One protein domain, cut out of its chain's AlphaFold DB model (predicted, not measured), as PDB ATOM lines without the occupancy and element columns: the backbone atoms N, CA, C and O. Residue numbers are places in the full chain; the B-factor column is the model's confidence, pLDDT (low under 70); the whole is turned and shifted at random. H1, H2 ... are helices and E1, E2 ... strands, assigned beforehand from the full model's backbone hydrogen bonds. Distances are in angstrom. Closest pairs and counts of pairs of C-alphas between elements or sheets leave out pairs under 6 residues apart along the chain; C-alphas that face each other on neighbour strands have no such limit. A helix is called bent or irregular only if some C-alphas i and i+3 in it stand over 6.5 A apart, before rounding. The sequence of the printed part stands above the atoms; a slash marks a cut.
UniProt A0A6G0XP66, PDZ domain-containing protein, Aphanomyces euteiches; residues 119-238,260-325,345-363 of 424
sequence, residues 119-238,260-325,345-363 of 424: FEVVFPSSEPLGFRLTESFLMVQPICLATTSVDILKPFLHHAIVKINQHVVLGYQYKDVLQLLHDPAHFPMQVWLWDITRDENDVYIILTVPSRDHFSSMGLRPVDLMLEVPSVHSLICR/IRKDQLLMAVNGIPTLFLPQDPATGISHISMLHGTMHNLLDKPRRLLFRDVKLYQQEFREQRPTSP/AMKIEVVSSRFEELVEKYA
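This is residues 119 to 238, 260 to 325 and 345 to 363 of the 424 residues of the protein "PDZ domain-containing protein" of Aphanomyces euteiches (UniProt A0A6G0XP66). Picture two lobes strung along one long two-stranded ribbon, in which E2 runs on into E3 and E7 runs on into E8. One lobe holds the strongly twisted sheet E4 E5 E6 E11 with H1, H2 and H3; the other holds the small sheet E1 E10 E9, whose E9 comes close beside E8, with H4 and H5; H6 lies between the two lobes and touches H4. The printed part has 205 residues, with six named helices and eleven named strands in the order E1 E2 E3 H1 E4 H2 E5 E6 H3 E7 E8 E9 H4 E10 H5 E11 H6, a mixed class of helices and strands. Within each sheet the neighbour strands are antiparallel. The whole is compact, with a radius of gyration of the C-alphas of 17.2 A and spans of 55 by 39 by 37 A.

Find C-alpha 119 at (-49.657, -15.847, -18.483), where strand E1, residues 119 to 123, begins. Next come E2, residues 131 to 140, 24.9 A long, which bends by 62 degrees at residue 135, and E3, residues 143 to 148. Helix H1, residues 151 to 156, is irregular, with C-alphas 152 and 155 7.0 A apart. Read on to E4, residues 160 to 164, H2, residues 174 to 181, E5, residues 189 to 194, 16.2 A, and E6, residues 203 to 209, 19.0 A. H3, residues 212 to 217, leads to E7, residues 218 to 222, and E8, residues 225 to 235, starts at C-alpha 225 at (-37.985, -32.584, -29.301) and is 29.1 A long. After the first cut you meet E9, residues 264 to 269, H4, residues 287 to 297, 15.1 A, E10, residues 303 to 309, 19.3 A, and H5, residues 310 to 318. After the second cut come E11, residues 347 to 352, 16.2 A, and H6, residues 355 to 361, ending at C-alpha 361 at (-34.551, -21.536, -3.932).

Start at E1, an edge strand antiparallel to E10, with N 121 and O 305 2.8 A apart. On E10's other side is E9, with N 267 and O 306 at 2.8 A. The closest C-alphas of E9 and E8 are those of Leu 265 and Ser 231, 4.3 A apart. E8 pairs with E2, with N 136 and O 229 at 3.1 A. E2 runs on into E3 at 44 degrees; E3 pairs with E7, with N 146 and O 219 at 2.7 A. The closest C-alphas of E3 and E4 are those of Cys 144 and Ala 160, 4.1 A apart. In the four-stranded sheet, N 162 and O 192 are 2.9 A apart between E4 and E5, N 191 and O 207 2.8 A in the hairpin E5 and E6, and N 206 and O 349 2.8 A between E6 and E11. H1 and H2 are on this sheet but only graze it, with residues 152 to 156 and 177 to 181. H3 is not on it; it is close to but not clearly touching H2, with C-alphas of Arg 212 and Leu 181 the closest at 7.5 A. H6 touches H4, the closest C-alphas being those of Glu 356 and Thr 294 at 5.2 A, at a shallow tilt of 29 degrees, the same way. H5 touches no helix; its closest C-alpha to E9 is that of Val 310, 6.0 A from that of Gln 264. Each O i to N i+4 pair is within hydrogen-bond range in H2, H4, H5 and H6; H1 and H3 have 0 of 2, with 2 of 3 and 3 of 3 O i to N i+3 pairs within range.

The two C-alphas farthest apart, those of Ser 149 and Arg 238, are 56.7 A apart. Residues 239 to 259 and 326 to 344 are not printed; the C-alpha gaps are 14.4 A and 30.6 A. Of the links printed whole, E9 to H4 is long, with 17 residues. Mean pLDDT of the printed part is 80.4; residues 124 to 127, 199 to 202, 237 to 238, 280 to 285 and 310 to 325 are under 70.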
ATOM      1  N   PHE A 119     -49.431 -16.726 -19.629       71.31
ATOM      2  CA  PHE A 119     -49.657 -15.847 -18.483       71.31
ATOM      3  C   PHE A 119     -49.127 -16.467 -17.195       71.31
ATOM      4  O   PHE A 119     -49.089 -17.685 -17.044       71.31
ATOM      5  N   GLU A 120     -48.740 -15.620 -16.243       73.25
ATOM      6  CA  GLU A 120     -48.276 -16.061 -14.933       73.25
ATOM      7  C   GLU A 120     -49.341 -15.804 -13.856       73.25
ATOM      8  O   GLU A 120     -49.994 -14.757 -13.817       73.25
ATOM      9  N   VAL A 121     -49.511 -16.768 -12.954       73.12
ATOM     10  CA  VAL A 121     -50.381 -16.662 -11.782       73.12
ATOM     11  C   VAL A 121     -49.552 -16.883 -10.525       73.12
ATOM     12  O   VAL A 121     -48.903 -17.913 -10.371       73.12
ATOM     13  N   VAL A 122     -49.590 -15.922  -9.609       76.06
ATOM     14  CA  VAL A 122     -48.953 -16.001  -8.296       76.06
ATOM     15  C   VAL A 122     -49.991 -16.447  -7.278       76.06
ATOM     16  O   VAL A 122     -50.986 -15.761  -7.067       76.06
ATOM     17  N   PHE A 123     -49.756 -17.584  -6.640       71.94
ATOM     18  CA  PHE A 123     -50.570 -18.118  -5.556       71.94
ATOM     19  C   PHE A 123     -49.969 -17.720  -4.201       71.94
ATOM     20  O   PHE A 123     -48.773 -17.957  -3.999       71.94
ATOM     21  N   PRO A 124     -50.762 -17.159  -3.271       68.81
ATOM     22  CA  PRO A 124     -50.336 -16.900  -1.894       68.81
ATOM     23  C   PRO A 124     -49.963 -18.181  -1.126       68.81
ATOM     24  O   PRO A 124     -50.451 -19.272  -1.437       68.81
ATOM     25  N   SER A 125     -49.171 -18.035  -0.059       66.50
ATOM     26  CA  SER A 125     -48.665 -19.089   0.849       66.50
ATOM     27  C   SER A 125     -49.730 -19.833   1.681       66.50
ATOM     28  O   SER A 125     -49.419 -20.509   2.648       66.50
ATOM     29  N   SER A 126     -51.003 -19.737   1.320       64.19
ATOM     30  CA  SER A 126     -52.117 -20.406   2.006       64.19
ATOM     31  C   SER A 126     -53.211 -20.875   1.046       64.19
ATOM     32  O   SER A 126     -54.158 -21.556   1.445       64.19
ATOM     33  N   GLU A 127     -53.098 -20.526  -0.241       68.88
ATOM     34  CA  GLU A 127     -54.151 -20.784  -1.210       68.88
ATOM     35  C   GLU A 127     -53.926 -22.102  -1.968       68.88
ATOM     36  O   GLU A 127     -52.944 -22.230  -2.709       68.88
ATOM     37  N   PRO A 128     -54.844 -23.085  -1.869       71.75
ATOM     38  CA  PRO A 128     -54.762 -24.278  -2.700       71.75
ATOM     39  C   PRO A 128     -54.912 -23.906  -4.179       71.75
ATOM     40  O   PRO A 128     -55.676 -23.011  -4.531       71.75
ATOM     41  N   LEU A 129     -54.243 -24.658  -5.055       76.75
ATOM     42  CA  LEU A 129     -54.218 -24.389  -6.497       76.75
ATOM     43  C   LEU A 129     -55.607 -24.402  -7.154       76.75
ATOM     44  O   LEU A 129     -55.858 -23.652  -8.092       76.75
ATOM     45  N   GLY A 130     -56.519 -25.245  -6.658       78.94
ATOM     46  CA  GLY A 130     -57.887 -25.336  -7.178       78.94
ATOM     47  C   GLY A 130     -58.008 -26.061  -8.525       78.94
ATOM     48  O   GLY A 130     -59.041 -25.958  -9.180       78.94
ATOM     49  N   PHE A 131     -56.988 -26.808  -8.950       82.75
ATOM     50  CA  PHE A 131     -57.011 -27.637 -10.158       82.75
ATOM     51  C   PHE A 131     -56.111 -28.866 -10.008       82.75
ATOM     52  O   PHE A 131     -55.237 -28.916  -9.140       82.75
ATOM     53  N   ARG A 132     -56.328 -29.863 -10.869       84.50
ATOM     54  CA  ARG A 132     -55.495 -31.066 -10.977       84.50
ATOM     55  C   ARG A 132     -54.640 -31.006 -12.238       84.50
ATOM     56  O   ARG A 132     -55.131 -30.600 -13.292       84.50
ATOM     57  N   LEU A 133     -53.393 -31.455 -12.125       88.62
ATOM     58  CA  LEU A 133     -52.486 -31.625 -13.255       88.62
ATOM     59  C   LEU A 133     -52.516 -33.070 -13.769       88.62
ATOM     60  O   LEU A 133     -52.791 -34.007 -13.018       88.62
ATOM     61  N   THR A 134     -52.269 -33.234 -15.061       86.81
ATOM     62  CA  THR A 134     -52.105 -34.524 -15.740       86.81
ATOM     63  C   THR A 134     -50.996 -34.428 -16.774       86.81
ATOM     64  O   THR A 134     -50.595 -33.332 -17.165       86.81
ATOM     65  N   GLU A 135     -50.552 -35.582 -17.249       87.69
ATOM     66  CA  GLU A 135     -49.540 -35.702 -18.287       87.69
ATOM     67  C   GLU A 135     -50.038 -35.179 -19.618       87.69
ATOM     68  O   GLU A 135     -51.195 -35.379 -20.000       87.69
ATOM     69  N   SER A 136     -49.149 -34.490 -20.314       86.56
ATOM     70  CA  SER A 136     -49.325 -34.077 -21.690       86.56
ATOM     71  C   SER A 136     -47.965 -34.028 -22.367       86.56
ATOM     72  O   SER A 136     -46.926 -34.066 -21.711       86.56
ATOM     73  N   PHE A 137     -47.978 -33.926 -23.689       85.31
ATOM     74  CA  PHE A 137     -46.771 -33.891 -24.496       85.31
ATOM     75  C   PHE A 137     -46.812 -32.684 -25.413       85.31
ATOM     76  O   PHE A 137     -47.837 -32.391 -26.036       85.31
ATOM     77  N   LEU A 138     -45.682 -31.996 -25.515       82.50
ATOM     78  CA  LEU A 138     -45.522 -30.848 -26.388       82.50
ATOM     79  C   LEU A 138     -44.330 -31.070 -27.311       82.50
ATOM     80  O   LEU A 138     -43.206 -31.282 -26.862       82.50
ATOM     81  N   MET A 139     -44.588 -30.972 -28.614       84.25
ATOM     82  CA  MET A 139     -43.528 -30.835 -29.606       84.25
ATOM     83  C   MET A 139     -42.975 -29.414 -29.547       84.25
ATOM     84  O   MET A 139     -43.711 -28.440 -29.728       84.25
ATOM     85  N   VAL A 140     -41.674 -29.307 -29.308       81.50
ATOM     86  CA  VAL A 140     -40.944 -28.045 -29.214       81.50
ATOM     87  C   VAL A 140     -39.708 -28.069 -30.111       81.50
ATOM     88  O   VAL A 140     -39.214 -29.129 -30.483       81.50
ATOM     89  N   GLN A 141     -39.196 -26.880 -30.429       86.69
ATOM     90  CA  GLN A 141     -37.937 -26.693 -31.155       86.69
ATOM     91  C   GLN A 141     -36.927 -25.902 -30.309       86.69
ATOM     92  O   GLN A 141     -36.616 -24.756 -30.649       86.69
ATOM     93  N   PRO A 142     -36.442 -26.449 -29.174       88.12
ATOM     94  CA  PRO A 142     -35.419 -25.791 -28.374       88.12
ATOM     95  C   PRO A 142     -34.178 -25.465 -29.206       88.12
ATOM     96  O   PRO A 142     -33.747 -26.237 -30.068       88.12
ATOM     97  N   ILE A 143     -33.569 -24.319 -28.910       91.62
ATOM     98  CA  ILE A 143     -32.292 -23.932 -29.502       91.62
ATOM     99  C   ILE A 143     -31.167 -24.580 -28.712       91.62
ATOM    100  O   ILE A 143     -31.033 -24.332 -27.519       91.62
ATOM    101  N   CYS A 144     -30.330 -25.357 -29.387       92.31
ATOM    102  CA  CYS A 144     -29.187 -26.029 -28.790       92.31
ATOM    103  C   CYS A 144     -27.866 -25.418 -29.254       92.31
ATOM    104  O   CYS A 144     -27.746 -24.961 -30.397       92.31
ATOM    105  N   LEU A 145     -26.847 -25.488 -28.397       92.00
ATOM    106  CA  LEU A 145     -25.475 -25.159 -28.774       92.00
ATOM    107  C   LEU A 145     -24.915 -26.259 -29.689       92.00
ATOM    108  O   LEU A 145     -24.609 -27.358 -29.248       92.00
ATOM    109  N   ALA A 146     -24.806 -25.998 -30.987       91.31
ATOM    110  CA  ALA A 146     -24.367 -26.977 -31.981       91.31
ATOM    111  C   ALA A 146     -22.850 -27.002 -32.166       91.31
ATOM    112  O   ALA A 146     -22.260 -28.070 -32.310       91.31
ATOM    113  N   THR A 147     -22.233 -25.823 -32.209       91.56
ATOM    114  CA  THR A 147     -20.794 -25.654 -32.414       91.56
ATOM    115  C   THR A 147     -20.296 -24.460 -31.615       91.56
ATOM    116  O   THR A 147     -21.054 -23.548 -31.288       91.56
ATOM    117  N   THR A 148     -19.006 -24.443 -31.295       90.75
ATOM    118  CA  THR A 148     -18.382 -23.276 -30.674       90.75
ATOM    119  C   THR A 148     -16.884 -23.246 -30.945       90.75
ATOM    120  O   THR A 148     -16.240 -24.295 -31.005       90.75
ATOM    121  N   SER A 149     -16.332 -22.045 -31.112       87.38
ATOM    122  CA  SER A 149     -14.881 -21.822 -31.129       87.38
ATOM    123  C   SER A 149     -14.300 -21.570 -29.732       87.38
ATOM    124  O   SER A 149     -13.084 -21.468 -29.595       87.38
ATOM    125  N   VAL A 150     -15.140 -21.493 -28.693       86.00
ATOM    126  CA  VAL A 150     -14.722 -21.255 -27.308       86.00
ATOM    127  C   VAL A 150     -14.566 -22.592 -26.588       86.00
ATOM    128  O   VAL A 150     -15.544 -23.296 -26.337       86.00
ATOM    129  N   ASP A 151     -13.337 -22.934 -26.202       85.00
ATOM    130  CA  ASP A 151     -13.023 -24.248 -25.623       85.00
ATOM    131  C   ASP A 151     -13.827 -24.579 -24.363       85.00
ATOM    132  O   ASP A 151     -14.289 -25.709 -24.211       85.00
ATOM    133  N   ILE A 152     -14.064 -23.592 -23.493       85.00
ATOM    134  CA  ILE A 152     -14.807 -23.792 -22.240       85.00
ATOM    135  C   ILE A 152     -16.283 -24.163 -22.466       85.00
ATOM    136  O   ILE A 152     -16.929 -24.674 -21.558       85.00
ATOM    137  N   LEU A 153     -16.814 -23.936 -23.674       88.31
ATOM    138  CA  LEU A 153     -18.191 -24.265 -24.048       88.31
ATOM    139  C   LEU A 153     -18.324 -25.611 -24.759       88.31
ATOM    140  O   LEU A 153     -19.440 -26.110 -24.903       88.31
ATOM    141  N   LYS A 154     -17.212 -26.229 -25.179       89.38
ATOM    142  CA  LYS A 154     -17.218 -27.550 -25.830       89.38
ATOM    143  C   LYS A 154     -17.922 -28.646 -25.011       89.38
ATOM    144  O   LYS A 154     -18.587 -29.470 -25.633       89.38
ATOM    145  N   PRO A 155     -17.841 -28.681 -23.666       89.31
ATOM    146  CA  PRO A 155     -18.585 -29.663 -22.873       89.31
ATOM    147  C   PRO A 155     -20.110 -29.503 -22.950       89.31
ATOM    148  O   PRO A 155     -20.826 -30.470 -22.723       89.31
ATOM    149  N   PHE A 156     -20.603 -28.306 -23.284       89.00
ATOM    150  CA  PHE A 156     -22.034 -27.979 -23.311       89.00
ATOM    151  C   PHE A 156     -22.629 -28.027 -24.719       89.00
ATOM    152  O   PHE A 156     -23.730 -27.525 -24.963       89.00
ATOM    153  N   LEU A 157     -21.909 -28.621 -25.674       88.94
ATOM    154  CA  LEU A 157     -22.481 -28.929 -26.976       88.94
ATOM    155  C   LEU A 157     -23.734 -29.794 -26.792       88.94
ATOM    156  O   LEU A 157     -23.842 -30.606 -25.876       88.94
ATOM    157  N   HIS A 158     -24.701 -29.567 -27.667       88.12
ATOM    158  CA  HIS A 158     -26.032 -30.165 -27.680       88.12
ATOM    159  C   HIS A 158     -26.942 -29.796 -26.507       88.12
ATOM    160  O   HIS A 158     -28.107 -30.169 -26.555       88.12
ATOM    161  N   HIS A 159     -26.487 -29.006 -25.531       91.81
ATOM    162  CA  HIS A 159     -27.376 -28.509 -24.486       91.81
ATOM    163  C   HIS A 159     -28.372 -27.499 -25.065       91.81
ATOM    164  O   HIS A 159     -28.006 -26.647 -25.885       91.81
ATOM    165  N   ALA A 160     -29.625 -27.588 -24.622       91.38
ATOM    166  CA  ALA A 160     -30.706 -26.694 -25.001       91.38
ATOM    167  C   ALA A 160     -30.725 -25.440 -24.126       91.38
ATOM    168  O   ALA A 160     -30.571 -25.517 -22.911       91.38
ATOM    169  N   ILE A 161     -30.988 -24.289 -24.737       92.81
ATOM    170  CA  ILE A 161     -31.299 -23.051 -24.030       92.81
ATOM    171  C   ILE A 161     -32.732 -23.152 -23.514       92.81
ATOM    172  O   ILE A 161     -33.680 -23.200 -24.300       92.81
ATOM    173  N   VAL A 162     -32.886 -23.167 -22.191       90.00
ATOM    174  CA  VAL A 162     -34.194 -23.347 -21.543       90.00
ATOM    175  C   VAL A 162     -34.746 -22.069 -20.929       90.00
ATOM    176  O   VAL A 162     -35.963 -21.881 -20.848       90.00
ATOM    177  N   LYS A 163     -33.854 -21.162 -20.528       88.56
ATOM    178  CA  LYS A 163     -34.202 -19.888 -19.902       88.56
ATOM    179  C   LYS A 163     -33.161 -18.829 -20.247       88.56
ATOM    180  O   LYS A 163     -31.969 -19.120 -20.286       88.56
ATOM    181  N   ILE A 164     -33.614 -17.604 -20.481       86.75
ATOM    182  CA  ILE A 164     -32.769 -16.428 -20.690       86.75
ATOM    183  C   ILE A 164     -33.240 -15.349 -19.719       86.75
ATOM    184  O   ILE A 164     -34.372 -14.877 -19.818       86.75
ATOM    185  N   ASN A 165     -32.388 -14.956 -18.774       84.56
ATOM    186  CA  ASN A 165     -32.736 -14.067 -17.667       84.56
ATOM    187  C   ASN A 165     -33.992 -14.569 -16.933       84.56
ATOM    188  O   ASN A 165     -33.930 -15.594 -16.258       84.56
ATOM    189  N   GLN A 166     -35.128 -13.880 -17.071       77.38
ATOM    190  CA  GLN A 166     -36.410 -14.267 -16.468       77.38
ATOM    191  C   GLN A 166     -37.363 -14.969 -17.448       77.38
ATOM    192  O   GLN A 166     -38.441 -15.401 -17.047       77.38
ATOM    193  N   HIS A 167     -36.982 -15.109 -18.719       80.25
ATOM    194  CA  HIS A 167     -37.821 -15.690 -19.764       80.25
ATOM    195  C   HIS A 167     -37.572 -17.189 -19.880       80.25
ATOM    196  O   HIS A 167     -36.453 -17.613 -20.173       80.25
ATOM    197  N   VAL A 168     -38.614 -17.997 -19.692       84.12
ATOM    198  CA  VAL A 168     -38.583 -19.429 -20.013       84.12
ATOM    199  C   VAL A 168     -38.854 -19.572 -21.505       84.12
ATOM    200  O   VAL A 168     -39.946 -19.273 -21.975       84.12
ATOM    201  N   VAL A 169     -37.837 -19.987 -22.258       83.75
ATOM    202  CA  VAL A 169     -37.860 -19.939 -23.732       83.75
ATOM    203  C   VAL A 169     -38.152 -21.291 -24.380       83.75
ATOM    204  O   VAL A 169     -38.218 -21.395 -25.605       83.75
ATOM    205  N   LEU A 170     -38.365 -22.335 -23.574       78.75
ATOM    206  CA  LEU A 170     -38.818 -23.630 -24.072       78.75
ATOM    207  C   LEU A 170     -40.180 -23.482 -24.773       78.75
ATOM    208  O   LEU A 170     -41.174 -23.021 -24.205       78.75
ATOM    209  N   GLY A 171     -40.202 -23.846 -26.054       71.62
ATOM    210  CA  GLY A 171     -41.363 -23.702 -26.931       71.62
ATOM    211  C   GLY A 171     -41.552 -22.308 -27.543       71.62
ATOM    212  O   GLY A 171     -42.608 -22.067 -28.116       71.62
ATOM    213  N   TYR A 172     -40.589 -21.388 -27.426       78.44
ATOM    214  CA  TYR A 172     -40.560 -20.190 -28.278       78.44
ATOM    215  C   TYR A 172     -40.027 -20.553 -29.670       78.44
ATOM    216  O   TYR A 172     -39.233 -21.481 -29.827       78.44
ATOM    217  N   GLN A 173     -40.438 -19.804 -30.694       76.38
ATOM    218  CA  GLN A 173     -39.884 -19.957 -32.038       76.38
ATOM    219  C   GLN A 173     -38.401 -19.571 -32.089       76.38
ATOM    220  O   GLN A 173     -37.953 -18.639 -31.422       76.38
ATOM    221  N   TYR A 174     -37.656 -20.225 -32.983       81.94
ATOM    222  CA  TYR A 174     -36.224 -19.987 -33.187       81.94
ATOM    223  C   TYR A 174     -35.862 -18.498 -33.352       81.94
ATOM    224  O   TYR A 174     -34.932 -17.998 -32.721       81.94
ATOM    225  N   LYS A 175     -36.626 -17.768 -34.176       81.25
ATOM    226  CA  LYS A 175     -36.389 -16.341 -34.444       81.25
ATOM    227  C   LYS A 175     -36.544 -15.480 -33.189       81.25
ATOM    228  O   LYS A 175     -35.766 -14.549 -33.002       81.25
ATOM    229  N   ASP A 176     -37.507 -15.812 -32.336       80.06
ATOM    230  CA  ASP A 176     -37.817 -15.061 -31.119       80.06
ATOM    231  C   ASP A 176     -36.683 -15.184 -30.097       80.06
ATOM    232  O   ASP A 176     -36.222 -14.188 -29.541       80.06
ATOM    233  N   VAL A 177     -36.180 -16.406 -29.906       85.94
ATOM    234  CA  VAL A 177     -35.066 -16.677 -28.991       85.94
ATOM    235  C   VAL A 177     -33.773 -16.037 -29.499       85.94
ATOM    236  O   VAL A 177     -33.073 -15.398 -28.718       85.94
ATOM    237  N   LEU A 178     -33.471 -16.123 -30.801       87.06
ATOM    238  CA  LEU A 178     -32.319 -15.420 -31.379       87.06
ATOM    239  C   LEU A 178     -32.397 -13.910 -31.164       87.06
ATOM    240  O   LEU A 178     -31.394 -13.265 -30.866       87.06
ATOM    241  N   GLN A 179     -33.584 -13.340 -31.340       85.56
ATOM    242  CA  GLN A 179     -33.772 -11.914 -31.157       85.56
ATOM    243  C   GLN A 179     -33.557 -11.505 -29.697       85.56
ATOM    244  O   GLN A 179     -32.924 -10.481 -29.457       85.56
ATOM    245  N   LEU A 180     -34.028 -12.314 -28.743       85.31
ATOM    246  CA  LEU A 180     -33.771 -12.110 -27.318       85.31
ATOM    247  C   LEU A 180     -32.267 -12.197 -26.998       85.31
ATOM    248  O   LEU A 180     -31.739 -11.314 -26.335       85.31
ATOM    249  N   LEU A 181     -31.553 -13.193 -27.539       88.44
ATOM    250  CA  LEU A 181     -30.097 -13.351 -27.370       88.44
ATOM    251  C   LEU A 181     -29.281 -12.189 -27.968       88.44
ATOM    252  O   LEU A 181     -28.151 -11.937 -27.551       88.44
ATOM    253  N   HIS A 182     -29.824 -11.489 -28.964       86.81
ATOM    254  CA  HIS A 182     -29.165 -10.356 -29.615       86.81
ATOM    255  C   HIS A 182     -29.565  -8.987 -29.060       86.81
ATOM    256  O   HIS A 182     -28.987  -7.990 -29.500       86.81
ATOM    257  N   ASP A 183     -30.508  -8.921 -28.119       83.25
ATOM    258  CA  ASP A 183     -30.957  -7.658 -27.547       83.25
ATOM    259  C   ASP A 183     -29.906  -7.074 -26.580       83.25
ATOM    260  O   ASP A 183     -29.637  -7.671 -25.532       83.25
ATOM    261  N   PRO A 184     -29.310  -5.903 -26.889       79.25
ATOM    262  CA  PRO A 184     -28.304  -5.278 -26.034       79.25
ATOM    263  C   PRO A 184     -28.825  -4.891 -24.640       79.25
ATOM    264  O   PRO A 184     -28.016  -4.803 -23.719       79.25
ATOM    265  N   ALA A 185     -30.136  -4.688 -24.458       76.88
ATOM    266  CA  ALA A 185     -30.717  -4.267 -23.179       76.88
ATOM    267  C   ALA A 185     -30.607  -5.331 -22.071       76.88
ATOM    268  O   ALA A 185     -30.756  -5.023 -20.891       76.88
ATOM    269  N   HIS A 186     -30.332  -6.580 -22.444       77.56
ATOM    270  CA  HIS A 186     -30.387  -7.734 -21.551       77.56
ATOM    271  C   HIS A 186     -29.014  -8.219 -21.067       77.56
ATOM    272  O   HIS A 186     -28.942  -9.263 -20.415       77.56
ATOM    273  N   PHE A 187     -27.934  -7.493 -21.382       82.31
ATOM    274  CA  PHE A 187     -26.574  -7.834 -20.960       82.31
ATOM    275  C   PHE A 187     -26.178  -7.144 -19.635       82.31
ATOM    276  O   PHE A 187     -26.500  -5.972 -19.449       82.31
ATOM    277  N   PRO A 188     -25.427  -7.815 -18.734       85.25
ATOM    278  CA  PRO A 188     -24.976  -9.203 -18.832       85.25
ATOM    279  C   PRO A 188     -26.153 -10.183 -18.730       85.25
ATOM    280  O   PRO A 188     -27.013 -10.059 -17.864       85.25
ATOM    281  N   MET A 189     -26.170 -11.158 -19.632       87.81
ATOM    282  CA  MET A 189     -27.285 -12.076 -19.825       87.81
ATOM    283  C   MET A 189     -26.993 -13.413 -19.153       87.81
ATOM    284  O   MET A 189     -25.919 -13.977 -19.345       87.81
ATOM    285  N   GLN A 190     -27.952 -13.949 -18.405       87.94
ATOM    286  CA  GLN A 190     -27.900 -15.303 -17.863       87.94
ATOM    287  C   GLN A 190     -28.646 -16.264 -18.787       87.94
ATOM    288  O   GLN A 190     -29.868 -16.201 -18.904       87.94
ATOM    289  N   VAL A 191     -27.917 -17.170 -19.427       92.25
ATOM    290  CA  VAL A 191     -28.468 -18.206 -20.303       92.25
ATOM    291  C   VAL A 191     -28.384 -19.541 -19.581       92.25
ATOM    292  O   VAL A 191     -27.299 -19.994 -19.234       92.25
ATOM    293  N   TRP A 192     -29.528 -20.167 -19.341       92.44
ATOM    294  CA  TRP A 192     -29.599 -21.474 -18.708       92.44
ATOM    295  C   TRP A 192     -29.603 -22.542 -19.787       92.44
ATOM    296  O   TRP A 192     -30.447 -22.520 -20.691       92.44
ATOM    297  N   LEU A 193     -28.666 -23.470 -19.671       92.06
ATOM    298  CA  LEU A 193     -28.505 -24.607 -20.554       92.06
ATOM    299  C   LEU A 193     -28.896 -25.884 -19.816       92.06
ATOM    300  O   LEU A 193     -28.587 -26.045 -18.634       92.06
ATOM    301  N   TRP A 194     -29.550 -26.789 -20.529       90.31
ATOM    302  CA  TRP A 194     -29.964 -28.095 -20.031       90.31
ATOM    303  C   TRP A 194     -29.498 -29.185 -20.993       90.31
ATOM    304  O   TRP A 194     -29.622 -29.030 -22.211       90.31
ATOM    305  N   ASP A 195     -28.933 -30.265 -20.459       87.31
ATOM    306  CA  ASP A 195     -28.510 -31.408 -21.264       87.31
ATOM    307  C   ASP A 195     -29.734 -32.225 -21.698       87.31
ATOM    308  O   ASP A 195     -30.326 -32.952 -20.909       87.31
ATOM    309  N   ILE A 196     -30.103 -32.121 -22.975       80.06
ATOM    310  CA  ILE A 196     -31.222 -32.880 -23.558       80.06
ATOM    311  C   ILE A 196     -30.828 -34.299 -23.993       80.06
ATOM    312  O   ILE A 196     -31.645 -35.015 -24.566       80.06
ATOM    313  N   THR A 197     -29.565 -34.688 -23.810       74.62
ATOM    314  CA  THR A 197     -29.046 -36.006 -24.208       74.62
ATOM    315  C   THR A 197     -28.983 -36.992 -23.049       74.62
ATOM    316  O   THR A 197     -28.841 -38.194 -23.275       74.62
ATOM    317  N   ARG A 198     -29.098 -36.495 -21.816       70.00
ATOM    318  CA  ARG A 198     -29.070 -37.286 -20.589       70.00
ATOM    319  C   ARG A 198     -30.406 -37.169 -19.879       70.00
ATOM    320  O   ARG A 198     -30.986 -36.095 -19.831       70.00
ATOM    321  N   ASP A 199     -30.835 -38.252 -19.243       61.72
ATOM    322  CA  ASP A 199     -32.016 -38.262 -18.363       61.72
ATOM    323  C   ASP A 199     -31.724 -37.637 -16.975       61.72
ATOM    324  O   ASP A 199     -32.443 -37.820 -15.995       61.72
ATOM    325  N   GLU A 200     -30.626 -36.885 -16.863       62.91
ATOM    326  CA  GLU A 200     -30.229 -36.173 -15.650       62.91
ATOM    327  C   GLU A 200     -31.007 -34.848 -15.573       62.91
ATOM    328  O   GLU A 200     -30.473 -33.763 -15.797       62.91
ATOM    329  N   ASN A 201     -32.302 -34.945 -15.252       62.81
ATOM    330  CA  ASN A 201     -33.256 -33.826 -15.168       62.81
ATOM    331  C   ASN A 201     -32.925 -32.764 -14.082       62.81
ATOM    332  O   ASN A 201     -33.654 -31.784 -13.948       62.81
ATOM    333  N   ASP A 202     -31.826 -32.928 -13.335       68.00
ATOM    334  CA  ASP A 202     -31.451 -32.125 -12.158       68.00
ATOM    335  C   ASP A 202     -30.188 -31.259 -12.362       68.00
ATOM    336  O   ASP A 202     -29.626 -30.723 -11.399       68.00
ATOM    337  N   VAL A 203     -29.683 -31.136 -13.597       79.25
ATOM    338  CA  VAL A 203     -28.458 -30.370 -13.886       79.25
ATOM    339  C   VAL A 203     -28.722 -29.254 -14.892       79.25
ATOM    340  O   VAL A 203     -28.975 -29.493 -16.073       79.25
ATOM    341  N   TYR A 204     -28.584 -28.013 -14.426       87.69
ATOM    342  CA  TYR A 204     -28.582 -26.816 -15.262       87.69
ATOM    343  C   TYR A 204     -27.207 -26.155 -15.255       87.69
ATOM    344  O   TYR A 204     -26.522 -26.090 -14.234       87.69
ATOM    345  N   ILE A 205     -26.822 -25.593 -16.394       89.69
ATOM    346  CA  ILE A 205     -25.620 -24.769 -16.523       89.69
ATOM    347  C   ILE A 205     -26.059 -23.327 -16.730       89.69
ATOM    348  O   ILE A 205     -26.748 -23.021 -17.700       89.69
ATOM    349  N   ILE A 206     -25.661 -22.429 -15.834       90.75
ATOM    350  CA  ILE A 206     -25.938 -21.000 -15.963       90.75
ATOM    351  C   ILE A 206     -24.719 -20.332 -16.585       90.75
ATOM    352  O   ILE A 206     -23.643 -20.240 -15.989       90.75
ATOM    353  N   LEU A 207     -24.909 -19.838 -17.801       91.50
ATOM    354  CA  LEU A 207     -23.917 -19.105 -18.555       91.50
ATOM    355  C   LEU A 207     -24.163 -17.605 -18.423       91.50
ATOM    356  O   LEU A 207     -25.155 -17.090 -18.931       91.50
ATOM    357  N   THR A 208     -23.251 -16.883 -17.776       91.06
ATOM    358  CA  THR A 208     -23.305 -15.416 -17.747       91.06
ATOM    359  C   THR A 208     -22.502 -14.858 -18.916       91.06
ATOM    360  O   THR A 208     -21.267 -14.890 -18.914       91.06
ATOM    361  N   VAL A 209     -23.219 -14.348 -19.914       88.94
ATOM    362  CA  VAL A 209     -22.679 -13.764 -21.142       88.94
ATOM    363  C   VAL A 209     -22.603 -12.242 -20.981       88.94
ATOM    364  O   VAL A 209     -23.633 -11.596 -20.806       88.94
ATOM    365  N   PRO A 210     -21.407 -11.634 -21.027       85.44
ATOM    366  CA  PRO A 210     -21.243 -10.219 -20.698       85.44
ATOM    367  C   PRO A 210     -21.587  -9.275 -21.854       85.44
ATOM    368  O   PRO A 210     -21.964  -8.133 -21.609       85.44
ATOM    369  N   SER A 211     -21.471  -9.726 -23.104       85.25
ATOM    370  CA  SER A 211     -21.798  -8.923 -24.287       85.25
ATOM    371  C   SER A 211     -22.241  -9.787 -25.463       85.25
ATOM    372  O   SER A 211     -21.895 -10.969 -25.550       85.25
ATOM    373  N   ARG A 212     -22.950  -9.164 -26.412       84.81
ATOM    374  CA  ARG A 212     -23.470  -9.807 -27.626       84.81
ATOM    375  C   ARG A 212     -22.398 -10.487 -28.474       84.81
ATOM    376  O   ARG A 212     -22.683 -11.521 -29.076       84.81
ATOM    377  N   ASP A 213     -21.188  -9.936 -28.522       82.88
ATOM    378  CA  ASP A 213     -20.111 -10.424 -29.395       82.88
ATOM    379  C   ASP A 213     -19.764 -11.891 -29.124       82.88
ATOM    380  O   ASP A 213     -19.391 -12.627 -30.037       82.88
ATOM    381  N   HIS A 214     -19.980 -12.358 -27.897       81.31
ATOM    382  CA  HIS A 214     -19.734 -13.739 -27.506       81.31
ATOM    383  C   HIS A 214     -20.642 -14.742 -28.233       81.31
ATOM    384  O   HIS A 214     -20.219 -15.870 -28.477       81.31
ATOM    385  N   PHE A 215     -21.845 -14.347 -28.662       84.19
ATOM    386  CA  PHE A 215     -22.731 -15.234 -29.422       84.19
ATOM    387  C   PHE A 215     -22.254 -15.480 -30.857       84.19
ATOM    388  O   PHE A 215     -22.628 -16.488 -31.445       84.19
ATOM    389  N   SER A 216     -21.378 -14.633 -31.415       82.44
ATOM    390  CA  SER A 216     -20.787 -14.877 -32.744       82.44
ATOM    391  C   SER A 216     -19.924 -16.145 -32.788       82.44
ATOM    392  O   SER A 216     -19.757 -16.757 -33.840       82.44
ATOM    393  N   SER A 217     -19.410 -16.560 -31.628       82.94
ATOM    394  CA  SER A 217     -18.587 -17.757 -31.449       82.94
ATOM    395  C   SER A 217     -19.396 -19.031 -31.168       82.94
ATOM    396  O   SER A 217     -18.810 -20.098 -30.972       82.94
ATOM    397  N   MET A 218     -20.729 -18.930 -31.125       88.81
ATOM    398  CA  MET A 218     -21.654 -20.020 -30.818       88.81
ATOM    399  C   MET A 218     -22.540 -20.309 -32.029       88.81
ATOM    400  O   MET A 218     -23.364 -19.489 -32.426       88.81
ATOM    401  N   GLY A 219     -22.408 -21.497 -32.611       90.06
ATOM    402  CA  GLY A 219     -23.369 -21.994 -33.586       90.06
ATOM    403  C   GLY A 219     -24.584 -22.550 -32.860       90.06
ATOM    404  O   GLY A 219     -24.477 -23.567 -32.178       90.06
ATOM    405  N   LEU A 220     -25.732 -21.896 -33.005       91.94
ATOM    406  CA  LEU A 220     -26.999 -22.309 -32.407       91.94
ATOM    407  C   LEU A 220     -27.883 -22.989 -33.456       91.94
ATOM    408  O   LEU A 220     -27.987 -22.500 -34.582       91.94
ATOM    409  N   ARG A 221     -28.534 -24.102 -33.102       91.12
ATOM    410  CA  ARG A 221     -29.465 -24.805 -34.003       91.12
ATOM    411  C   ARG A 221     -30.757 -25.200 -33.289       91.12
ATOM    412  O   ARG A 221     -30.675 -25.640 -32.144       91.12
ATOM    413  N   PRO A 222     -31.927 -25.104 -33.940       90.75
ATOM    414  CA  PRO A 222     -33.137 -25.718 -33.415       90.75
ATOM    415  C   PRO A 222     -33.027 -27.248 -33.489       90.75
ATOM    416  O   PRO A 222     -32.415 -27.788 -34.415       90.75
ATOM    417  N   VAL A 223     -33.614 -27.938 -32.516       88.94
ATOM    418  CA  VAL A 223     -33.732 -29.402 -32.486       88.94
ATOM    419  C   VAL A 223     -35.179 -29.751 -32.178       88.94
ATOM    420  O   VAL A 223     -35.719 -29.246 -31.202       88.94
ATOM    421  N   ASP A 224     -35.805 -30.595 -32.999       87.75
ATOM    422  CA  ASP A 224     -37.150 -31.099 -32.721       87.75
ATOM    423  C   ASP A 224     -37.113 -32.062 -31.533       87.75
ATOM    424  O   ASP A 224     -36.370 -33.046 -31.544       87.75
ATOM    425  N   LEU A 225     -37.920 -31.780 -30.513       85.81
ATOM    426  CA  LEU A 225     -37.985 -32.584 -29.301       85.81
ATOM    427  C   LEU A 225     -39.428 -32.699 -28.812       85.81
ATOM    428  O   LEU A 225     -40.181 -31.724 -28.823       85.81
ATOM    429  N   MET A 226     -39.802 -33.897 -28.368       86.19
ATOM    430  CA  MET A 226     -41.042 -34.119 -27.633       86.19
ATOM    431  C   MET A 226     -40.727 -34.068 -26.144       86.19
ATOM    432  O   MET A 226     -39.896 -34.841 -25.673       86.19
ATOM    433  N   LEU A 227     -41.381 -33.166 -25.421       85.31
ATOM    434  CA  LEU A 227     -41.228 -33.033 -23.975       85.31
ATOM    435  C   LEU A 227     -42.532 -33.390 -23.270       85.31
ATOM    436  O   LEU A 227     -43.616 -33.055 -23.759       85.31
ATOM    437  N   GLU A 228     -42.412 -34.040 -22.116       86.62
ATOM    438  CA  GLU A 228     -43.504 -34.166 -21.157       86.62
ATOM    439  C   GLU A 228     -43.745 -32.794 -20.518       86.62
ATOM    440  O   GLU A 228     -42.808 -32.086 -20.137       86.62
ATOM    441  N   VAL A 229     -45.011 -32.392 -20.439       87.19
ATOM    442  CA  VAL A 229     -45.426 -31.122 -19.850       87.19
ATOM    443  C   VAL A 229     -46.720 -31.306 -19.048       87.19
ATOM    444  O   VAL A 229     -47.699 -31.863 -19.559       87.19
ATOM    445  N   PRO A 230     -46.785 -30.823 -17.795       90.44
ATOM    446  CA  PRO A 230     -48.007 -30.890 -17.010       90.44
ATOM    447  C   PRO A 230     -49.109 -30.040 -17.645       90.44
ATOM    448  O   PRO A 230     -48.888 -28.889 -18.016       90.44
ATOM    449  N   SER A 231     -50.323 -30.576 -17.710       90.06
ATOM    450  CA  SER A 231     -51.502 -29.863 -18.206       90.06
ATOM    451  C   SER A 231     -52.631 -29.839 -17.183       90.06
ATOM    452  O   SER A 231     -52.784 -30.752 -16.370       90.06
ATOM    453  N   VAL A 232     -53.447 -28.789 -17.215       87.31
ATOM    454  CA  VAL A 232     -54.614 -28.641 -16.345       87.31
ATOM    455  C   VAL A 232     -55.704 -29.614 -16.791       87.31
ATOM    456  O   VAL A 232     -56.374 -29.407 -17.802       87.31
ATOM    457  N   HIS A 233     -55.912 -30.670 -16.010       85.81
ATOM    458  CA  HIS A 233     -56.881 -31.724 -16.299       85.81
ATOM    459  C   HIS A 233     -58.315 -31.328 -15.941       85.81
ATOM    460  O   HIS A 233     -59.253 -31.504 -16.724       85.81
ATOM    461  N   SER A 234     -58.495 -30.830 -14.718       80.88
ATOM    462  CA  SER A 234     -59.798 -30.479 -14.165       80.88
ATOM    463  C   SER A 234     -59.675 -29.350 -13.150       80.88
ATOM    464  O   SER A 234     -58.666 -29.219 -12.455       80.88
ATOM    465  N   LEU A 235     -60.725 -28.535 -13.072       78.88
ATOM    466  CA  LEU A 235     -60.865 -27.485 -12.071       78.88
ATOM    467  C   LEU A 235     -61.608 -28.065 -10.864       78.88
ATOM    468  O   LEU A 235     -62.632 -28.733 -11.020       78.88
ATOM    469  N   ILE A 236     -61.087 -27.829  -9.666       71.62
ATOM    470  CA  ILE A 236     -61.699 -28.270  -8.416       71.62
ATOM    471  C   ILE A 236     -62.583 -27.122  -7.934       71.62
ATOM    472  O   ILE A 236     -62.091 -26.109  -7.437       71.62
ATOM    473  N   CYS A 237     -63.902 -27.260  -8.093       51.38
ATOM    474  CA  CYS A 237     -64.846 -26.311  -7.517       51.38
ATOM    475  C   CYS A 237     -64.659 -26.288  -5.995       51.38
ATOM    476  O   CYS A 237     -64.781 -27.323  -5.338       51.38
ATOM    477  N   ARG A 238     -64.399 -25.106  -5.419       50.06
ATOM    478  CA  ARG A 238     -64.559 -24.897  -3.977       50.06
ATOM    479  C   ARG A 238     -66.039 -25.100  -3.652       50.06
ATOM    480  O   ARG A 238     -66.823 -24.157  -3.727       50.06
ATOM    481  N   ILE A 260     -57.110 -19.595 -15.236       75.12
ATOM    482  CA  ILE A 260     -56.724 -20.996 -15.422       75.12
ATOM    483  C   ILE A 260     -57.922 -21.804 -15.916       75.12
ATOM    484  O   ILE A 260     -58.989 -21.800 -15.304       75.12
ATOM    485  N   ARG A 261     -57.743 -22.544 -17.003       75.44
ATOM    486  CA  ARG A 261     -58.758 -23.417 -17.599       75.44
ATOM    487  C   ARG A 261     -58.174 -24.774 -17.943       75.44
ATOM    488  O   ARG A 261     -56.962 -24.963 -17.993       75.44
ATOM    489  N   LYS A 262     -59.075 -25.711 -18.217       79.25
ATOM    490  CA  LYS A 262     -58.722 -27.037 -18.714       79.25
ATOM    491  C   LYS A 262     -57.865 -26.939 -19.992       79.25
ATOM    492  O   LYS A 262     -58.082 -26.049 -20.814       79.25
ATOM    493  N   ASP A 263     -56.934 -27.878 -20.142       78.94
ATOM    494  CA  ASP A 263     -56.033 -28.057 -21.290       78.94
ATOM    495  C   ASP A 263     -54.967 -26.952 -21.461       78.94
ATOM    496  O   ASP A 263     -54.366 -26.821 -22.526       78.94
ATOM    497  N   GLN A 264     -54.704 -26.152 -20.423       84.94
ATOM    498  CA  GLN A 264     -53.527 -25.277 -20.381       84.94
ATOM    499  C   GLN A 264     -52.306 -26.038 -19.873       84.94
ATOM    500  O   GLN A 264     -52.414 -26.830 -18.940       84.94
ATOM    501  N   LEU A 265     -51.146 -25.773 -20.463       88.31
ATOM    502  CA  LEU A 265     -49.862 -26.323 -20.047       88.31
ATOM    503  C   LEU A 265     -49.265 -25.464 -18.947       88.31
ATOM    504  O   LEU A 265     -49.273 -24.242 -19.052       88.31
ATOM    505  N   LEU A 266     -48.711 -26.091 -17.923       90.25
ATOM    506  CA  LEU A 266     -47.832 -25.431 -16.974       90.25
ATOM    507  C   LEU A 266     -46.413 -25.490 -17.540       90.25
ATOM    508  O   LEU A 266     -45.865 -26.576 -17.715       90.25
ATOM    509  N   MET A 267     -45.845 -24.327 -17.840       87.00
ATOM    510  CA  MET A 267     -44.529 -24.171 -18.465       87.00
ATOM    511  C   MET A 267     -43.411 -23.963 -17.443       87.00
ATOM    512  O   MET A 267     -42.263 -24.312 -17.719       87.00
ATOM    513  N   ALA A 268     -43.720 -23.370 -16.284       88.00
ATOM    514  CA  ALA A 268     -42.746 -23.155 -15.219       88.00
ATOM    515  C   ALA A 268     -43.387 -22.959 -13.838       88.00
ATOM    516  O   ALA A 268     -44.497 -22.430 -13.727       88.00
ATOM    517  N   VAL A 269     -42.627 -23.294 -12.789       88.94
ATOM    518  CA  VAL A 269     -42.907 -22.929 -11.390       88.94
ATOM    519  C   VAL A 269     -41.751 -22.099 -10.849       88.94
ATOM    520  O   VAL A 269     -40.596 -22.497 -10.963       88.94
ATOM    521  N   ASN A 270     -42.037 -20.922 -10.290       84.69
ATOM    522  CA  ASN A 270     -41.035 -19.972  -9.786       84.69
ATOM    523  C   ASN A 270     -39.927 -19.652 -10.813       84.69
ATOM    524  O   ASN A 270     -38.778 -19.392 -10.468       84.69
ATOM    525  N   GLY A 271     -40.281 -19.664 -12.104       78.75
ATOM    526  CA  GLY A 271     -39.346 -19.432 -13.205       78.75
ATOM    527  C   GLY A 271     -38.393 -20.596 -13.498       78.75
ATOM    528  O   GLY A 271     -37.430 -20.390 -14.240       78.75
ATOM    529  N   ILE A 272     -38.627 -21.783 -12.928       87.44
ATOM    530  CA  ILE A 272     -37.953 -23.038 -13.284       87.44
ATOM    531  C   ILE A 272     -38.855 -23.813 -14.257       87.44
ATOM    532  O   ILE A 272     -40.025 -24.033 -13.926       87.44
ATOM    533  N   PRO A 273     -38.366 -24.186 -15.454       87.38
ATOM    534  CA  PRO A 273     -39.177 -24.884 -16.447       87.38
ATOM    535  C   PRO A 273     -39.701 -26.231 -15.941       87.38
ATOM    536  O   PRO A 273     -38.978 -26.965 -15.279       87.38
ATOM    537  N   THR A 274     -40.940 -26.570 -16.290       87.75
ATOM    538  CA  THR A 274     -41.597 -27.847 -15.938       87.75
ATOM    539  C   THR A 274     -41.645 -28.840 -17.097       87.75
ATOM    540  O   THR A 274     -42.432 -29.782 -17.061       87.75
ATOM    541  N   LEU A 275     -40.866 -28.601 -18.153       83.44
ATOM    542  CA  LEU A 275     -40.782 -29.497 -19.299       83.44
ATOM    543  C   LEU A 275     -39.622 -30.462 -19.091       83.44
ATOM    544  O   LEU A 275     -38.507 -30.017 -18.821       83.44
ATOM    545  N   PHE A 276     -39.884 -31.750 -19.277       81.56
ATOM    546  CA  PHE A 276     -38.914 -32.812 -19.026       81.56
ATOM    547  C   PHE A 276     -38.844 -33.792 -20.201       81.56
ATOM    548  O   PHE A 276     -39.783 -33.899 -20.997       81.56
ATOM    549  N   LEU A 277     -37.714 -34.492 -20.337       81.75
ATOM    550  CA  LEU A 277     -37.600 -35.595 -21.293       81.75
ATOM    551  C   LEU A 277     -38.512 -36.732 -20.825       81.75
ATOM    552  O   LEU A 277     -38.447 -37.050 -19.644       81.75
ATOM    553  N   PRO A 278     -39.326 -37.358 -21.694       75.94
ATOM    554  CA  PRO A 278     -40.164 -38.486 -21.289       75.94
ATOM    555  C   PRO A 278     -39.320 -39.581 -20.619       75.94
ATOM    556  O   PRO A 278     -38.360 -40.062 -21.225       75.94
ATOM    557  N   GLN A 279     -39.656 -39.959 -19.382       70.19
ATOM    558  CA  GLN A 279     -38.900 -40.986 -18.655       70.19
ATOM    559  C   GLN A 279     -39.129 -42.389 -19.228       70.19
ATOM    560  O   GLN A 279     -40.190 -42.701 -19.776       70.19
ATOM    561  N   ASP A 280     -38.143 -43.267 -19.023       59.78
ATOM    562  CA  ASP A 280     -38.338 -44.706 -19.178       59.78
ATOM    563  C   ASP A 280     -39.339 -45.192 -18.107       59.78
ATOM    564  O   ASP A 280     -39.093 -44.996 -16.915       59.78
ATOM    565  N   PRO A 281     -40.458 -45.850 -18.468       58.81
ATOM    566  CA  PRO A 281     -41.442 -46.359 -17.507       58.81
ATOM    567  C   PRO A 281     -40.862 -47.291 -16.423       58.81
ATOM    568  O   PRO A 281     -41.542 -47.571 -15.434       58.81
ATOM    569  N   ALA A 282     -39.620 -47.764 -16.572       52.72
ATOM    570  CA  ALA A 282     -38.902 -48.555 -15.576       52.72
ATOM    571  C   ALA A 282     -38.473 -47.788 -14.300       52.72
ATOM    572  O   ALA A 282     -38.261 -48.427 -13.269       52.72
ATOM    573  N   THR A 283     -38.343 -46.453 -14.326       58.31
ATOM    574  CA  THR A 283     -37.837 -45.641 -13.190       58.31
ATOM    575  C   THR A 283     -38.904 -45.304 -12.138       58.31
ATOM    576  O   THR A 283     -38.571 -44.927 -11.014       58.31
ATOM    577  N   GLY A 284     -40.190 -45.484 -12.462       53.47
ATOM    578  CA  GLY A 284     -41.305 -45.519 -11.507       53.47
ATOM    579  C   GLY A 284     -41.781 -44.183 -10.911       53.47
ATOM    580  O   GLY A 284     -42.763 -44.200 -10.168       53.47
ATOM    581  N   ILE A 285     -41.158 -43.037 -11.222       63.38
ATOM    582  CA  ILE A 285     -41.563 -41.715 -10.697       63.38
ATOM    583  C   ILE A 285     -41.879 -40.751 -11.850       63.38
ATOM    584  O   ILE A 285     -40.990 -40.119 -12.402       63.38
ATOM    585  N   SER A 286     -43.165 -40.576 -12.165       73.12
ATOM    586  CA  SER A 286     -43.627 -39.578 -13.149       73.12
ATOM    587  C   SER A 286     -43.285 -38.141 -12.711       73.12
ATOM    588  O   SER A 286     -43.444 -37.800 -11.531       73.12
ATOM    589  N   HIS A 287     -42.907 -37.261 -13.652       78.38
ATOM    590  CA  HIS A 287     -42.605 -35.846 -13.365       78.38
ATOM    591  C   HIS A 287     -43.784 -35.095 -12.756       78.38
ATOM    592  O   HIS A 287     -43.594 -34.166 -11.975       78.38
ATOM    593  N   ILE A 288     -45.013 -35.515 -13.048       82.31
ATOM    594  CA  ILE A 288     -46.221 -34.946 -12.436       82.31
ATOM    595  C   ILE A 288     -46.284 -35.274 -10.951       82.31
ATOM    596  O   ILE A 288     -46.716 -34.440 -10.160       82.31
ATOM    597  N   SER A 289     -45.847 -36.471 -10.556       79.31
ATOM    598  CA  SER A 289     -45.796 -36.860  -9.143       79.31
ATOM    599  C   SER A 289     -44.744 -36.040  -8.397       79.31
ATOM    600  O   SER A 289     -45.038 -35.514  -7.325       79.31
ATOM    601  N   MET A 290     -43.569 -35.843  -9.005       81.25
ATOM    602  CA  MET A 290     -42.532 -34.936  -8.495       81.25
ATOM    603  C   MET A 290     -43.056 -33.500  -8.380       81.25
ATOM    604  O   MET A 290     -42.896 -32.855  -7.348       81.25
ATOM    605  N   LEU A 291     -43.755 -33.001  -9.399       86.25
ATOM    606  CA  LEU A 291     -44.346 -31.669  -9.372       86.25
ATOM    607  C   LEU A 291     -45.416 -31.545  -8.283       86.25
ATOM    608  O   LEU A 291     -45.464 -30.534  -7.589       86.25
ATOM    609  N   HIS A 292     -46.264 -32.557  -8.093       82.75
ATOM    610  CA  HIS A 292     -47.224 -32.571  -6.991       82.75
ATOM    611  C   HIS A 292     -46.526 -32.528  -5.628       82.75
ATOM    612  O   HIS A 292     -46.963 -31.759  -4.772       82.75
ATOM    613  N   GLY A 293     -45.433 -33.279  -5.448       82.31
ATOM    614  CA  GLY A 293     -44.576 -33.207  -4.260       82.31
ATOM    615  C   GLY A 293     -43.984 -31.811  -4.058       82.31
ATOM    616  O   GLY A 293     -44.160 -31.208  -3.003       82.31
ATOM    617  N   THR A 294     -43.414 -31.232  -5.115       85.38
ATOM    618  CA  THR A 294     -42.871 -29.864  -5.124       85.38
ATOM    619  C   THR A 294     -43.924 -28.840  -4.701       85.38
ATOM    620  O   THR A 294     -43.701 -28.019  -3.815       85.38
ATOM    621  N   MET A 295     -45.111 -28.891  -5.311       83.94
ATOM    622  CA  MET A 295     -46.203 -27.962  -5.022       83.94
ATOM    623  C   MET A 295     -46.753 -28.133  -3.604       83.94
ATOM    624  O   MET A 295     -47.218 -27.154  -3.021       83.94
ATOM    625  N   HIS A 296     -46.686 -29.348  -3.052       81.75
ATOM    626  CA  HIS A 296     -47.022 -29.626  -1.659       81.75
ATOM    627  C   HIS A 296     -45.989 -29.025  -0.693       81.75
ATOM    628  O   HIS A 296     -46.369 -28.354   0.261       81.75
ATOM    629  N   ASN A 297     -44.692 -29.166  -0.983       82.06
ATOM    630  CA  ASN A 297     -43.612 -28.591  -0.167       82.06
ATOM    631  C   ASN A 297     -43.630 -27.055  -0.165       82.06
ATOM    632  O   ASN A 297     -43.205 -26.410   0.789       82.06
ATOM    633  N   LEU A 298     -44.163 -26.452  -1.228       80.75
ATOM    634  CA  LEU A 298     -44.304 -25.007  -1.350       80.75
ATOM    635  C   LEU A 298     -45.594 -24.461  -0.736       80.75
ATOM    636  O   LEU A 298     -45.867 -23.283  -0.952       80.75
ATOM    637  N   LEU A 299     -46.410 -25.256  -0.029       75.44
ATOM    638  CA  LEU A 299     -47.709 -24.805   0.493       75.44
ATOM    639  C   LEU A 299     -47.602 -23.520   1.322       75.44
ATOM    640  O   LEU A 299     -48.397 -22.612   1.089       75.44
ATOM    641  N   ASP A 300     -46.558 -23.401   2.141       75.12
ATOM    642  CA  ASP A 300     -46.306 -22.250   3.020       75.12
ATOM    643  C   ASP A 300     -45.545 -21.095   2.337       75.12
ATOM    644  O   ASP A 300     -45.179 -20.106   2.974       75.12
ATOM    645  N   LYS A 301     -45.287 -21.190   1.026       78.44
ATOM    646  CA  LYS A 301     -44.552 -20.188   0.236       78.44
ATOM    647  C   LYS A 301     -45.383 -19.687  -0.949       78.44
ATOM    648  O   LYS A 301     -46.191 -20.439  -1.492       78.44
ATOM    649  N   PRO A 302     -45.198 -18.435  -1.405       74.06
ATOM    650  CA  PRO A 302     -45.809 -17.979  -2.648       74.06
ATOM    651  C   PRO A 302     -45.323 -18.800  -3.852       74.06
ATOM    652  O   PRO A 302     -44.129 -19.075  -3.985       74.06
ATOM    653  N   ARG A 303     -46.240 -19.169  -4.756       81.31
ATOM    654  CA  ARG A 303     -45.950 -20.011  -5.933       81.31
ATOM    655  C   ARG A 303     -46.302 -19.267  -7.213       81.31
ATOM    656  O   ARG A 303     -47.461 -18.927  -7.420       81.31
ATOM    657  N   ARG A 304     -45.328 -19.027  -8.089       81.00
ATOM    658  CA  ARG A 304     -45.543 -18.417  -9.413       81.00
ATOM    659  C   ARG A 304     -45.677 -19.517 -10.456       81.00
ATOM    660  O   ARG A 304     -44.740 -20.285 -10.635       81.00
ATOM    661  N   LEU A 305     -46.813 -19.589 -11.132       85.38
ATOM    662  CA  LEU A 305     -47.118 -20.602 -12.137       85.38
ATOM    663  C   LEU A 305     -47.278 -19.951 -13.505       85.38
ATOM    664  O   LEU A 305     -48.174 -19.131 -13.693       85.38
ATOM    665  N   LEU A 306     -46.422 -20.325 -14.453       83.31
ATOM    666  CA  LEU A 306     -46.490 -19.867 -15.838       83.31
ATOM    667  C   LEU A 306     -47.330 -20.851 -16.650       83.31
ATOM    668  O   LEU A 306     -46.921 -21.995 -16.834       83.31
ATOM    669  N   PHE A 307     -48.483 -20.417 -17.146       84.06
ATOM    670  CA  PHE A 307     -49.369 -21.219 -17.981       84.06
ATOM    671  C   PHE A 307     -49.282 -20.815 -19.444       84.06
ATOM    672  O   PHE A 307     -49.144 -19.633 -19.749       84.06
ATOM    673  N   ARG A 308     -49.448 -21.791 -20.339       80.75
ATOM    674  CA  ARG A 308     -49.606 -21.589 -21.777       80.75
ATOM    675  C   ARG A 308     -50.848 -22.300 -22.313       80.75
ATOM    676  O   ARG A 308     -51.141 -23.441 -21.975       80.75
ATOM    677  N   ASP A 309     -51.589 -21.626 -23.174       76.12
ATOM    678  CA  ASP A 309     -52.789 -22.111 -23.832       76.12
ATOM    679  C   ASP A 309     -52.452 -22.849 -25.134       76.12
ATOM    680  O   ASP A 309     -52.037 -22.248 -26.124       76.12
ATOM    681  N   VAL A 310     -52.667 -24.167 -25.146       69.75
ATOM    682  CA  VAL A 310     -52.328 -25.034 -26.286       69.75
ATOM    683  C   VAL A 310     -53.092 -24.654 -27.547       69.75
ATOM    684  O   VAL A 310     -52.525 -24.676 -28.637       69.75
ATOM    685  N   LYS A 311     -54.382 -24.315 -27.422       67.00
ATOM    686  CA  LYS A 311     -55.222 -24.018 -28.593       67.00
ATOM    687  C   LYS A 311     -54.744 -22.755 -29.287       67.00
ATOM    688  O   LYS A 311     -54.671 -22.722 -30.513       67.00
ATOM    689  N   LEU A 312     -54.381 -21.756 -28.491       65.38
ATOM    690  CA  LEU A 312     -53.883 -20.494 -29.000       65.38
ATOM    691  C   LEU A 312     -52.464 -20.646 -29.562       65.38
ATOM    692  O   LEU A 312     -52.220 -20.218 -30.683       65.38
ATOM    693  N   TYR A 313     -51.582 -21.395 -28.894       65.25
ATOM    694  CA  TYR A 313     -50.264 -21.750 -29.437       65.25
ATOM    695  C   TYR A 313     -50.358 -22.459 -30.801       65.25
ATOM    696  O   TYR A 313     -49.657 -22.104 -31.746       65.25
ATOM    697  N   GLN A 314     -51.256 -23.441 -30.941       65.81
ATOM    698  CA  GLN A 314     -51.483 -24.136 -32.213       65.81
ATOM    699  C   GLN A 314     -52.020 -23.199 -33.299       65.81
ATOM    700  O   GLN A 314     -51.638 -23.327 -34.463       65.81
ATOM    701  N   GLN A 315     -52.912 -22.278 -32.937       64.12
ATOM    702  CA  GLN A 315     -53.448 -21.288 -33.861       64.12
ATOM    703  C   GLN A 315     -52.358 -20.319 -34.327       64.12
ATOM    704  O   GLN A 315     -52.197 -20.112 -35.524       64.12
ATOM    705  N   GLU A 316     -51.550 -19.789 -33.417       64.38
ATOM    706  CA  GLU A 316     -50.469 -18.858 -33.742       64.38
ATOM    707  C   GLU A 316     -49.359 -19.495 -34.560       64.38
ATOM    708  O   GLU A 316     -48.849 -18.875 -35.491       64.38
ATOM    709  N   PHE A 317     -49.030 -20.751 -34.257       62.91
ATOM    710  CA  PHE A 317     -48.106 -21.530 -35.064       62.91
ATOM    711  C   PHE A 317     -48.614 -21.672 -36.507       62.91
ATOM    712  O   PHE A 317     -47.848 -21.500 -37.453       62.91
ATOM    713  N   ARG A 318     -49.919 -21.926 -36.695       63.91
ATOM    714  CA  ARG A 318     -50.544 -21.994 -38.029       63.91
ATOM    715  C   ARG A 318     -50.593 -20.635 -38.725       63.91
ATOM    716  O   ARG A 318     -50.412 -20.568 -39.935       63.91
ATOM    717  N   GLU A 319     -50.832 -19.570 -37.970       62.66
ATOM    718  CA  GLU A 319     -50.951 -18.200 -38.476       62.66
ATOM    719  C   GLU A 319     -49.599 -17.468 -38.592       62.66
ATOM    720  O   GLU A 319     -49.574 -16.295 -38.957       62.66
ATOM    721  N   GLN A 320     -48.474 -18.137 -38.298       62.12
ATOM    722  CA  GLN A 320     -47.118 -17.562 -38.273       62.12
ATOM    723  C   GLN A 320     -46.993 -16.295 -37.406       62.12
ATOM    724  O   GLN A 320     -46.163 -15.421 -37.671       62.12
ATOM    725  N   ARG A 321     -47.816 -16.186 -36.361       56.12
ATOM    726  CA  ARG A 321     -47.750 -15.071 -35.412       56.12
ATOM    727  C   ARG A 321     -46.574 -15.257 -34.442       56.12
ATOM    728  O   ARG A 321     -46.140 -16.393 -34.228       56.12
ATOM    729  N   PRO A 322     -46.050 -14.170 -33.837       55.28
ATOM    730  CA  PRO A 322     -45.014 -14.272 -32.813       55.28
ATOM    731  C   PRO A 322     -45.534 -15.072 -31.619       55.28
ATOM    732  O   PRO A 322     -46.412 -14.606 -30.902       55.28
ATOM    733  N   THR A 323     -45.001 -16.267 -31.394       58.53
ATOM    734  CA  THR A 323     -45.430 -17.149 -30.290       58.53
ATOM    735  C   THR A 323     -44.866 -16.733 -28.934       58.53
ATOM    736  O   THR A 323     -45.310 -17.233 -27.906       58.53
ATOM    737  N   SER A 324     -43.855 -15.857 -28.917       57.50
ATOM    738  CA  SER A 324     -43.251 -15.376 -27.676       57.50
ATOM    739  C   SER A 324     -43.948 -14.110 -27.153       57.50
ATOM    740  O   SER A 324     -44.109 -13.139 -27.901       57.50
ATOM    741  N   PRO A 325     -44.272 -14.059 -25.849       60.69
ATOM    742  CA  PRO A 325     -44.690 -12.833 -25.165       60.69
ATOM    743  C   PRO A 325     -43.671 -11.696 -25.307       60.69
ATOM    744  O   PRO A 325     -44.040 -10.536 -25.471       60.69
ATOM    745  N   ALA A 345     -14.484 -11.988 -19.172       75.12
ATOM    746  CA  ALA A 345     -14.647 -13.363 -19.612       75.12
ATOM    747  C   ALA A 345     -16.031 -13.894 -19.207       75.12
ATOM    748  O   ALA A 345     -16.590 -13.514 -18.172       75.12
ATOM    749  N   MET A 346     -16.565 -14.795 -20.025       83.62
ATOM    750  CA  MET A 346     -17.792 -15.534 -19.741       83.62
ATOM    751  C   MET A 346     -17.663 -16.322 -18.432       83.62
ATOM    752  O   MET A 346     -16.624 -16.932 -18.178       83.62
ATOM    753  N   LYS A 347     -18.716 -16.322 -17.608       88.31
ATOM    754  CA  LYS A 347     -18.756 -17.100 -16.358       88.31
ATOM    755  C   LYS A 347     -19.715 -18.271 -16.498       88.31
ATOM    756  O   LYS A 347     -20.797 -18.108 -17.055       88.31
ATOM    757  N   ILE A 348     -19.314 -19.420 -15.966       89.50
ATOM    758  CA  ILE A 348     -20.104 -20.648 -15.962       89.50
ATOM    759  C   ILE A 348     -20.336 -21.059 -14.515       89.50
ATOM    760  O   ILE A 348     -19.383 -21.192 -13.748       89.50
ATOM    761  N   GLU A 349     -21.597 -21.272 -14.167       89.50
ATOM    762  CA  GLU A 349     -22.019 -21.866 -12.905       89.50
ATOM    763  C   GLU A 349     -22.744 -23.177 -13.206       89.50
ATOM    764  O   GLU A 349     -23.640 -23.226 -14.047       89.50
ATOM    765  N   VAL A 350     -22.337 -24.249 -12.530       85.12
ATOM    766  CA  VAL A 350     -23.011 -25.546 -12.608       85.12
ATOM    767  C   VAL A 350     -23.969 -25.635 -11.437       85.12
ATOM    768  O   VAL A 350     -23.548 -25.600 -10.281       85.12
ATOM    769  N   VAL A 351     -25.253 -25.762 -11.740       83.81
ATOM    770  CA  VAL A 351     -26.311 -25.920 -10.754       83.81
ATOM    771  C   VAL A 351     -26.825 -27.348 -10.856       83.81
ATOM    772  O   VAL A 351     -27.621 -27.677 -11.728       83.81
ATOM    773  N   SER A 352     -26.327 -28.198  -9.961       81.50
ATOM    774  CA  SER A 352     -26.825 -29.558  -9.769       81.50
ATOM    775  C   SER A 352     -27.612 -29.583  -8.466       81.50
ATOM    776  O   SER A 352     -27.046 -29.530  -7.373       81.50
ATOM    777  N   SER A 353     -28.930 -29.528  -8.583       80.06
ATOM    778  CA  SER A 353     -29.858 -29.545  -7.453       80.06
ATOM    779  C   SER A 353     -31.168 -30.117  -7.955       80.06
ATOM    780  O   SER A 353     -31.523 -29.915  -9.117       80.06
ATOM    781  N   ARG A 354     -31.892 -30.816  -7.081       80.25
ATOM    782  CA  ARG A 354     -33.171 -31.407  -7.479       80.25
ATOM    783  C   ARG A 354     -34.133 -30.313  -7.922       80.25
ATOM    784  O   ARG A 354     -34.105 -29.209  -7.371       80.25
ATOM    785  N   PHE A 355     -35.019 -30.631  -8.864       81.75
ATOM    786  CA  PHE A 355     -36.057 -29.697  -9.313       81.75
ATOM    787  C   PHE A 355     -36.777 -29.003  -8.137       81.75
ATOM    788  O   PHE A 355     -36.901 -27.780  -8.126       81.75
ATOM    789  N   GLU A 356     -37.165 -29.763  -7.109       83.00
ATOM    790  CA  GLU A 356     -37.806 -29.253  -5.887       83.00
ATOM    791  C   GLU A 356     -36.990 -28.160  -5.182       83.00
ATOM    792  O   GLU A 356     -37.510 -27.083  -4.885       83.00
ATOM    793  N   GLU A 357     -35.697 -28.411  -4.973       85.12
ATOM    794  CA  GLU A 357     -34.775 -27.493  -4.297       85.12
ATOM    795  C   GLU A 357     -34.574 -26.213  -5.113       85.12
ATOM    796  O   GLU A 357     -34.483 -25.117  -4.557       85.12
ATOM    797  N   LEU A 358     -34.539 -26.329  -6.444       85.50
ATOM    798  CA  LEU A 358     -34.449 -25.176  -7.335       85.50
ATOM    799  C   LEU A 358     -35.715 -24.335  -7.276       85.50
ATOM    800  O   LEU A 358     -35.637 -23.126  -7.065       85.50
ATOM    801  N   VAL A 359     -36.885 -24.949  -7.422       86.50
ATOM    802  CA  VAL A 359     -38.156 -24.219  -7.354       86.50
ATOM    803  C   VAL A 359     -38.301 -23.505  -6.008       86.50
ATOM    804  O   VAL A 359     -38.782 -22.371  -5.962       86.50
ATOM    805  N   GLU A 360     -37.853 -24.132  -4.922       84.69
ATOM    806  CA  GLU A 360     -37.852 -23.539  -3.589       84.69
ATOM    807  C   GLU A 360     -36.838 -22.395  -3.447       84.69
ATOM    808  O   GLU A 360     -37.190 -21.333  -2.930       84.69
ATOM    809  N   LYS A 361     -35.608 -22.564  -3.948       83.81
ATOM    810  CA  LYS A 361     -34.551 -21.536  -3.932       83.81
ATOM    811  C   LYS A 361     -34.969 -20.262  -4.666       83.81
ATOM    812  O   LYS A 361     -34.598 -19.167  -4.248       83.81
ATOM    813  N   TYR A 362     -35.720 -20.402  -5.757       79.31
ATOM    814  CA  TYR A 362     -36.211 -19.284  -6.569       79.31
ATOM    815  C   TYR A 362     -37.640 -18.844  -6.202       79.31
ATOM    816  O   TYR A 362     -38.217 -17.992  -6.886       79.31
ATOM    817  N   ALA A 363     -38.219 -19.382  -5.122       75.25
ATOM    818  CA  ALA A 363     -39.479 -18.885  -4.583       75.25
ATOM    819  C   ALA A 363     -39.320 -17.436  -4.096       75.25
ATOM    820  O   ALA A 363     -38.296 -17.057  -3.526       75.25
TER     821      ALA A 363